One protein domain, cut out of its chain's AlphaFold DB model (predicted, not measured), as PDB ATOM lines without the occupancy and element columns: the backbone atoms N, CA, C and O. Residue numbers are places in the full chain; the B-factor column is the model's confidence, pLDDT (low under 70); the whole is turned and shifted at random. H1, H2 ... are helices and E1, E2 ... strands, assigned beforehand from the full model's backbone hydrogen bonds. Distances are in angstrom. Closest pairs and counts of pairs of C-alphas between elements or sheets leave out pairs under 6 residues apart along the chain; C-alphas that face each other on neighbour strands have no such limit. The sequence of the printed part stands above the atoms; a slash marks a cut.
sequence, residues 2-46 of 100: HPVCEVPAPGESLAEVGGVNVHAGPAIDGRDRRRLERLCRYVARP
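What this domain is: This is residues 2 to 46 of the 100 residues of the protein "Transposon-like protein" of Enhygromyxa salina (UniProt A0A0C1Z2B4). A small antiparallel sheet of three strands, E1, E2 and E3, makes one end of this domain, and a lone helix, H1, makes the other; residues 24 to 32 bridge the open space between them, and the helix does not pack on the sheet. The printed part has 45 residues, with three named strands and then one named helix along the chain, E1 E2 E3 H1. The sheet's order is E1, E2, E3, and the class is mixed, helices and strands, with 22 residues, under half, in named elements. The whole is loose, with a radius of gyration of the C-alphas of 12.7 A, and its outline is flat, with spans of 31 by 26 by 13 A.

Where its parts are: The printed part begins at His 2. E1 is residues 4 to 6 and starts with C-alpha 4 at (6.534, -0.517, -25.184). E2 is residues 14 to 17, 10.1 A from first to last C-alpha. E3 is residues 20 to 23, 9.8 A long in the same measure, with C-alpha 23 at (15.903, 1.263, -33.387). H1 is residues 33 to 43, 15.1 A from first to last C-alpha, and ends with C-alpha 43 at (22.538, 9.066, -25.210).

How they stand to each other: E1, E2 and E3 form a meander, each strand the antiparallel neighbour of the one before; E2 is the inner strand, and E1 and E3 are edge strands. E1 and E2 are a hairpin, with an angle of 154 degrees between their directions. C-alphas 6 and 15 face each other at 4.5 A, and N 5 and O 16 are within hydrogen-bond range at 2.9 A, as are N 16 and O 5 at 2.8 A. E2 and E3 are also a hairpin, again at 154 degrees. Between them C-alphas 16 and 21 face each other at 4.6 A, and N 22 and O 15 are within hydrogen-bond range at 2.7 A. H1 is not on the sheet, with 0 pairs of C-alphas within 10 A, and it is apart from E1 and from E2. In H1 every O i to N i+4 pair is within hydrogen-bond range.

The domain as a whole: The two C-alphas farthest apart, those of Gly 19 and Arg 31, are 32.6 A apart. Residues 29 to 35, of which 33 to 35 belong to H1, stand free, and so do residues 40 to 46, of which 40 to 43 belong to H1. The link from E2 to E3 is tight, while those from E1 to E2, with 7 residues, and from E3 to H1, with 9 residues, are short. The printed part has no cut. Its mean pLDDT is 80.4, and the model's confidence is low, under 70, at residue 2 and residues 8 to 11.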
ATOM      1  N   HIS A   2       5.430   4.239 -19.851       64.25
ATOM      2  CA  HIS A   2       4.674   4.074 -21.097       64.25
ATOM      3  C   HIS A   2       4.828   2.628 -21.589       64.25
ATOM      4  O   HIS A   2       5.935   2.095 -21.469       64.25
ATOM      5  N   PRO A   3       3.763   1.987 -22.100       75.19
ATOM      6  CA  PRO A   3       3.881   0.658 -22.683       75.19
ATOM      7  C   PRO A   3       4.819   0.711 -23.895       75.19
ATOM      8  O   PRO A   3       4.800   1.679 -24.659       75.19
ATOM      9  N   VAL A   4       5.661  -0.312 -24.027       75.19
ATOM     10  CA  VAL A   4       6.534  -0.517 -25.184       75.19
ATOM     11  C   VAL A   4       5.834  -1.511 -26.099       75.19
ATOM     12  O   VAL A   4       5.514  -2.614 -25.658       75.19
ATOM     13  N   CYS A   5       5.595  -1.124 -27.348       76.00
ATOM     14  CA  CYS A   5       5.044  -2.011 -28.366       76.00
ATOM     15  C   CYS A   5       6.157  -2.396 -29.338       76.00
ATOM     16  O   CYS A   5       6.824  -1.524 -29.895       76.00
ATOM     17  N   GLU A   6       6.366  -3.690 -29.557       73.19
ATOM     18  CA  GLU A   6       7.203  -4.143 -30.669       73.19
ATOM     19  C   GLU A   6       6.496  -3.828 -31.988       73.19
ATOM     20  O   GLU A   6       5.296  -4.076 -32.140       73.19
ATOM     21  N   VAL A   7       7.236  -3.260 -32.938       74.06
ATOM     22  CA  VAL A   7       6.715  -2.967 -34.274       74.06
ATOM     23  C   VAL A   7       7.145  -4.110 -35.195       74.06
ATOM     24  O   VAL A   7       8.341  -4.405 -35.256       74.06
ATOM     25  N   PRO A   8       6.223  -4.774 -35.918       68.12
ATOM     26  CA  PRO A   8       6.577  -5.878 -36.802       68.12
ATOM     27  C   PRO A   8       7.382  -5.367 -38.005       68.12
ATOM     28  O   PRO A   8       6.826  -4.930 -39.011       68.12
ATOM     29  N   ALA A   9       8.707  -5.441 -37.895       67.44
ATOM     30  CA  ALA A   9       9.666  -5.141 -38.950       67.44
ATOM     31  C   ALA A   9      10.685  -6.298 -39.034       67.44
ATOM     32  O   ALA A   9      11.559  -6.420 -38.172       67.44
ATOM     33  N   PRO A  10      10.569  -7.209 -40.021       64.06
ATOM     34  CA  PRO A  10      11.446  -8.373 -40.117       64.06
ATOM     35  C   PRO A  10      12.917  -7.958 -40.256       64.06
ATOM     36  O   PRO A  10      13.290  -7.297 -41.220       64.06
ATOM     37  N   GLY A  11      13.756  -8.368 -39.302       66.44
ATOM     38  CA  GLY A  11      15.192  -8.068 -39.305       66.44
ATOM     39  C   GLY A  11      15.580  -6.718 -38.693       66.44
ATOM     40  O   GLY A  11      16.770  -6.405 -38.651       66.44
ATOM     41  N   GLU A  12      14.624  -5.948 -38.171       71.56
ATOM     42  CA  GLU A  12      14.889  -4.696 -37.465       71.56
ATOM     43  C   GLU A  12      14.433  -4.788 -36.007       71.56
ATOM     44  O   GLU A  12      13.282  -5.096 -35.711       71.56
ATOM     45  N   SER A  13      15.327  -4.475 -35.068       72.62
ATOM     46  CA  SER A  13      14.948  -4.295 -33.665       72.62
ATOM     47  C   SER A  13      14.270  -2.933 -33.508       72.62
ATOM     48  O   SER A  13      14.946  -1.944 -33.216       72.62
ATOM     49  N   LEU A  14      12.962  -2.866 -33.754       80.50
ATOM     50  CA  LEU A  14      12.165  -1.640 -33.703       80.50
ATOM     51  C   LEU A  14      11.088  -1.728 -32.615       80.50
ATOM     52  O   LEU A  14      10.263  -2.638 -32.610       80.50
ATOM     53  N   ALA A  15      11.072  -0.747 -31.716       81.62
ATOM     54  CA  ALA A  15      10.047  -0.623 -30.685       81.62
ATOM     55  C   ALA A  15       9.459   0.789 -30.659       81.62
ATOM     56  O   ALA A  15      10.187   1.770 -30.807       81.62
ATOM     57  N   GLU A  16       8.158   0.902 -30.418       80.25
ATOM     58  CA  GLU A  16       7.479   2.171 -30.187       80.25
ATOM     59  C   GLU A  16       7.241   2.376 -28.685       80.25
ATOM     60  O   GLU A  16       6.690   1.511 -28.001       80.25
ATOM     61  N   VAL A  17       7.627   3.544 -28.164       79.81
ATOM     62  CA  VAL A  17       7.337   3.965 -26.788       79.81
ATOM     63  C   VAL A  17       6.737   5.360 -26.805       79.81
ATOM     64  O   VAL A  17       7.425   6.346 -27.071       79.81
ATOM     65  N   GLY A  18       5.434   5.452 -26.525       72.62
ATOM     66  CA  GLY A  18       4.716   6.727 -26.470       72.62
ATOM     67  C   GLY A  18       4.876   7.567 -27.742       72.62
ATOM     68  O   GLY A  18       5.081   8.775 -27.628       72.62
ATOM     69  N   GLY A  19       4.848   6.944 -28.928       71.88
ATOM     70  CA  GLY A  19       5.044   7.580 -30.237       71.88
ATOM     71  C   GLY A  19       6.498   7.873 -30.627       71.88
ATOM     72  O   GLY A  19       6.740   8.566 -31.613       71.88
ATOM     73  N   VAL A  20       7.485   7.380 -29.873       70.38
ATOM     74  CA  VAL A  20       8.903   7.420 -30.264       70.38
ATOM     75  C   VAL A  20       9.335   6.044 -30.748       70.38
ATOM     76  O   VAL A  20       9.182   5.065 -30.025       70.38
ATOM     77  N   ASN A  21       9.928   5.989 -31.939       77.69
ATOM     78  CA  ASN A  21      10.524   4.775 -32.484       77.69
ATOM     79  C   ASN A  21      11.968   4.611 -32.000       77.69
ATOM     80  O   ASN A  21      12.803   5.506 -32.166       77.69
ATOM     81  N   VAL A  22      12.265   3.455 -31.420       77.12
ATOM     82  CA  VAL A  22      13.582   3.051 -30.934       77.12
ATOM     83  C   VAL A  22      14.106   1.949 -31.844       77.12
ATOM     84  O   VAL A  22      13.569   0.847 -31.855       77.12
ATOM     85  N   HIS A  23      15.178   2.245 -32.582       78.50
ATOM     86  CA  HIS A  23      15.903   1.263 -33.387       78.50
ATOM     87  C   HIS A  23      17.109   0.737 -32.594       78.50
ATOM     88  O   HIS A  23      18.096   1.450 -32.403       78.50
ATOM     89  N   ALA A  24      17.045  -0.513 -32.150       72.94
ATOM     90  CA  ALA A  24      18.071  -1.202 -31.367       72.94
ATOM     91  C   ALA A  24      18.805  -2.286 -32.184       72.94
ATOM     92  O   ALA A  24      19.114  -3.360 -31.677       72.94
ATOM     93  N   GLY A  25      19.032  -2.044 -33.480       70.56
ATOM     94  CA  GLY A  25      19.683  -3.007 -34.382       70.56
ATOM     95  C   GLY A  25      21.140  -3.358 -34.020       70.56
ATOM     96  O   GLY A  25      21.517  -4.524 -34.119       70.56
ATOM     97  N   PRO A  26      21.993  -2.405 -33.590       71.44
ATOM     98  CA  PRO A  26      23.387  -2.708 -33.269       71.44
ATOM     99  C   PRO A  26      23.561  -3.224 -31.832       71.44
ATOM    100  O   PRO A  26      23.468  -2.454 -30.876       71.44
ATOM    101  N   ALA A  27      23.919  -4.499 -31.678       80.19
ATOM    102  CA  ALA A  27      24.491  -5.004 -30.432       80.19
ATOM    103  C   ALA A  27      25.960  -4.555 -30.309       80.19
ATOM    104  O   ALA A  27      26.744  -4.677 -31.255       80.19
ATOM    105  N   ILE A  28      26.342  -4.019 -29.148       85.25
ATOM    106  CA  ILE A  28      27.720  -3.604 -28.851       85.25
ATOM    107  C   ILE A  28      28.293  -4.563 -27.809       85.25
ATOM    108  O   ILE A  28      27.705  -4.737 -26.746       85.25
ATOM    109  N   ASP A  29      29.447  -5.167 -28.105       87.25
ATOM    110  CA  ASP A  29      30.173  -5.986 -27.133       87.25
ATOM    111  C   ASP A  29      30.594  -5.137 -25.922       87.25
ATOM    112  O   ASP A  29      31.142  -4.041 -26.070       87.25
ATOM    113  N   GLY A  30      30.366  -5.655 -24.712       87.19
ATOM    114  CA  GLY A  30      30.631  -4.940 -23.460       87.19
ATOM    115  C   GLY A  30      32.103  -4.572 -23.222       87.19
ATOM    116  O   GLY A  30      32.402  -3.714 -22.389       87.19
ATOM    117  N   ARG A  31      33.038  -5.198 -23.945       93.69
ATOM    118  CA  ARG A  31      34.480  -4.926 -23.872       93.69
ATOM    119  C   ARG A  31      34.938  -3.911 -24.921       93.69
ATOM    120  O   ARG A  31      36.029  -3.357 -24.773       93.69
ATOM    121  N   ASP A  32      34.120  -3.590 -25.928       93.56
ATOM    122  CA  ASP A  32      34.419  -2.529 -26.897       93.56
ATOM    123  C   ASP A  32      34.158  -1.145 -26.280       93.56
ATOM    124  O   ASP A  32      33.129  -0.488 -26.483       93.56
ATOM    125  N   ARG A  33      35.145  -0.680 -25.509       94.50
ATOM    126  CA  ARG A  33      35.106   0.617 -24.825       94.50
ATOM    127  C   ARG A  33      34.872   1.787 -25.777       94.50
ATOM    128  O   ARG A  33      34.200   2.736 -25.386       94.50
ATOM    129  N   ARG A  34      35.380   1.729 -27.014       94.31
ATOM    130  CA  ARG A  34      35.237   2.824 -27.989       94.31
ATOM    131  C   ARG A  34      33.796   2.942 -28.476       94.31
ATOM    132  O   ARG A  34      33.255   4.049 -28.537       94.31
ATOM    133  N   ARG A  35      33.152   1.817 -28.805       90.44
ATOM    134  CA  ARG A  35      31.740   1.816 -29.222       90.44
ATOM    135  C   ARG A  35      30.806   2.188 -28.078       90.44
ATOM    136  O   ARG A  35      29.894   2.985 -28.300       90.44
ATOM    137  N   LEU A  36      31.059   1.686 -26.869       92.62
ATOM    138  CA  LEU A  36      30.280   2.060 -25.685       92.62
ATOM    139  C   LEU A  36      30.393   3.550 -25.371       92.62
ATOM    140  O   LEU A  36      29.383   4.206 -25.149       92.62
ATOM    141  N   GLU A  37      31.597   4.118 -25.420       93.31
ATOM    142  CA  GLU A  37      31.792   5.552 -25.202       93.31
ATOM    143  C   GLU A  37      31.016   6.391 -26.232       93.31
ATOM    144  O   GLU A  37      30.387   7.390 -25.881       93.31
ATOM    145  N   ARG A  38      30.996   5.967 -27.504       91.69
ATOM    146  CA  ARG A  38      30.187   6.616 -28.547       91.69
ATOM    147  C   ARG A  38      28.689   6.531 -28.247       91.69
ATOM    148  O   ARG A  38      28.002   7.536 -28.426       91.69
ATOM    149  N   LEU A  39      28.195   5.378 -27.790       88.62
ATOM    150  CA  LEU A  39      26.799   5.213 -27.381       88.62
ATOM    151  C   LEU A  39      26.465   6.123 -26.193       88.62
ATOM    152  O   LEU A  39      25.485   6.858 -26.257       88.62
ATOM    153  N   CYS A  40      27.304   6.151 -25.158       90.19
ATOM    154  CA  CYS A  40      27.103   7.021 -23.999       90.19
ATOM    155  C   CYS A  40      27.086   8.502 -24.395       90.19
ATOM    156  O   CYS A  40      26.192   9.232 -23.974       90.19
ATOM    157  N   ARG A  41      28.011   8.949 -25.259       90.94
ATOM    158  CA  ARG A  41      27.995  10.318 -25.809       90.94
ATOM    159  C   ARG A  41      26.719  10.610 -26.594       90.94
ATOM    160  O   ARG A  41      26.221  11.727 -26.528       90.94
ATOM    161  N   TYR A  42      26.220   9.636 -27.354       87.62
ATOM    162  CA  TYR A  42      24.983   9.783 -28.116       87.62
ATOM    163  C   TYR A  42      23.769   9.924 -27.192       87.62
ATOM    164  O   TYR A  42      23.008  10.872 -27.352       87.62
ATOM    165  N   VAL A  43      23.633   9.041 -26.198       85.19
ATOM    166  CA  VAL A  43      22.538   9.066 -25.210       85.19
ATOM    167  C   VAL A  43      22.567  10.345 -24.370       85.19
ATOM    168  O   VAL A  43      21.521  10.916 -24.087       85.19
ATOM    169  N   ALA A  44      23.757  10.825 -24.000       87.44
ATOM    170  CA  ALA A  44      23.918  12.051 -23.221       87.44
ATOM    171  C   ALA A  44      23.750  13.339 -24.048       87.44
ATOM    172  O   ALA A  44      23.723  14.432 -23.479       87.44
ATOM    173  N   ARG A  45      23.673  13.254 -25.384       86.44
ATOM    174  CA  ARG A  45      23.548  14.439 -26.233       86.44
ATOM    175  C   ARG A  45      22.125  14.999 -26.131       86.44
ATOM    176  O   ARG A  45      21.174  14.250 -26.347       86.44
ATOM    177  N   PRO A  46      21.947  16.311 -25.886       84.25
ATOM    178  CA  PRO A  46      20.619  16.905 -25.919       84.25
ATOM    179  C   PRO A  46      19.989  16.751 -27.318       84.25
ATOM    180  O   PRO A  46      20.705  16.788 -28.326       84.25
TER     181      PRO A  46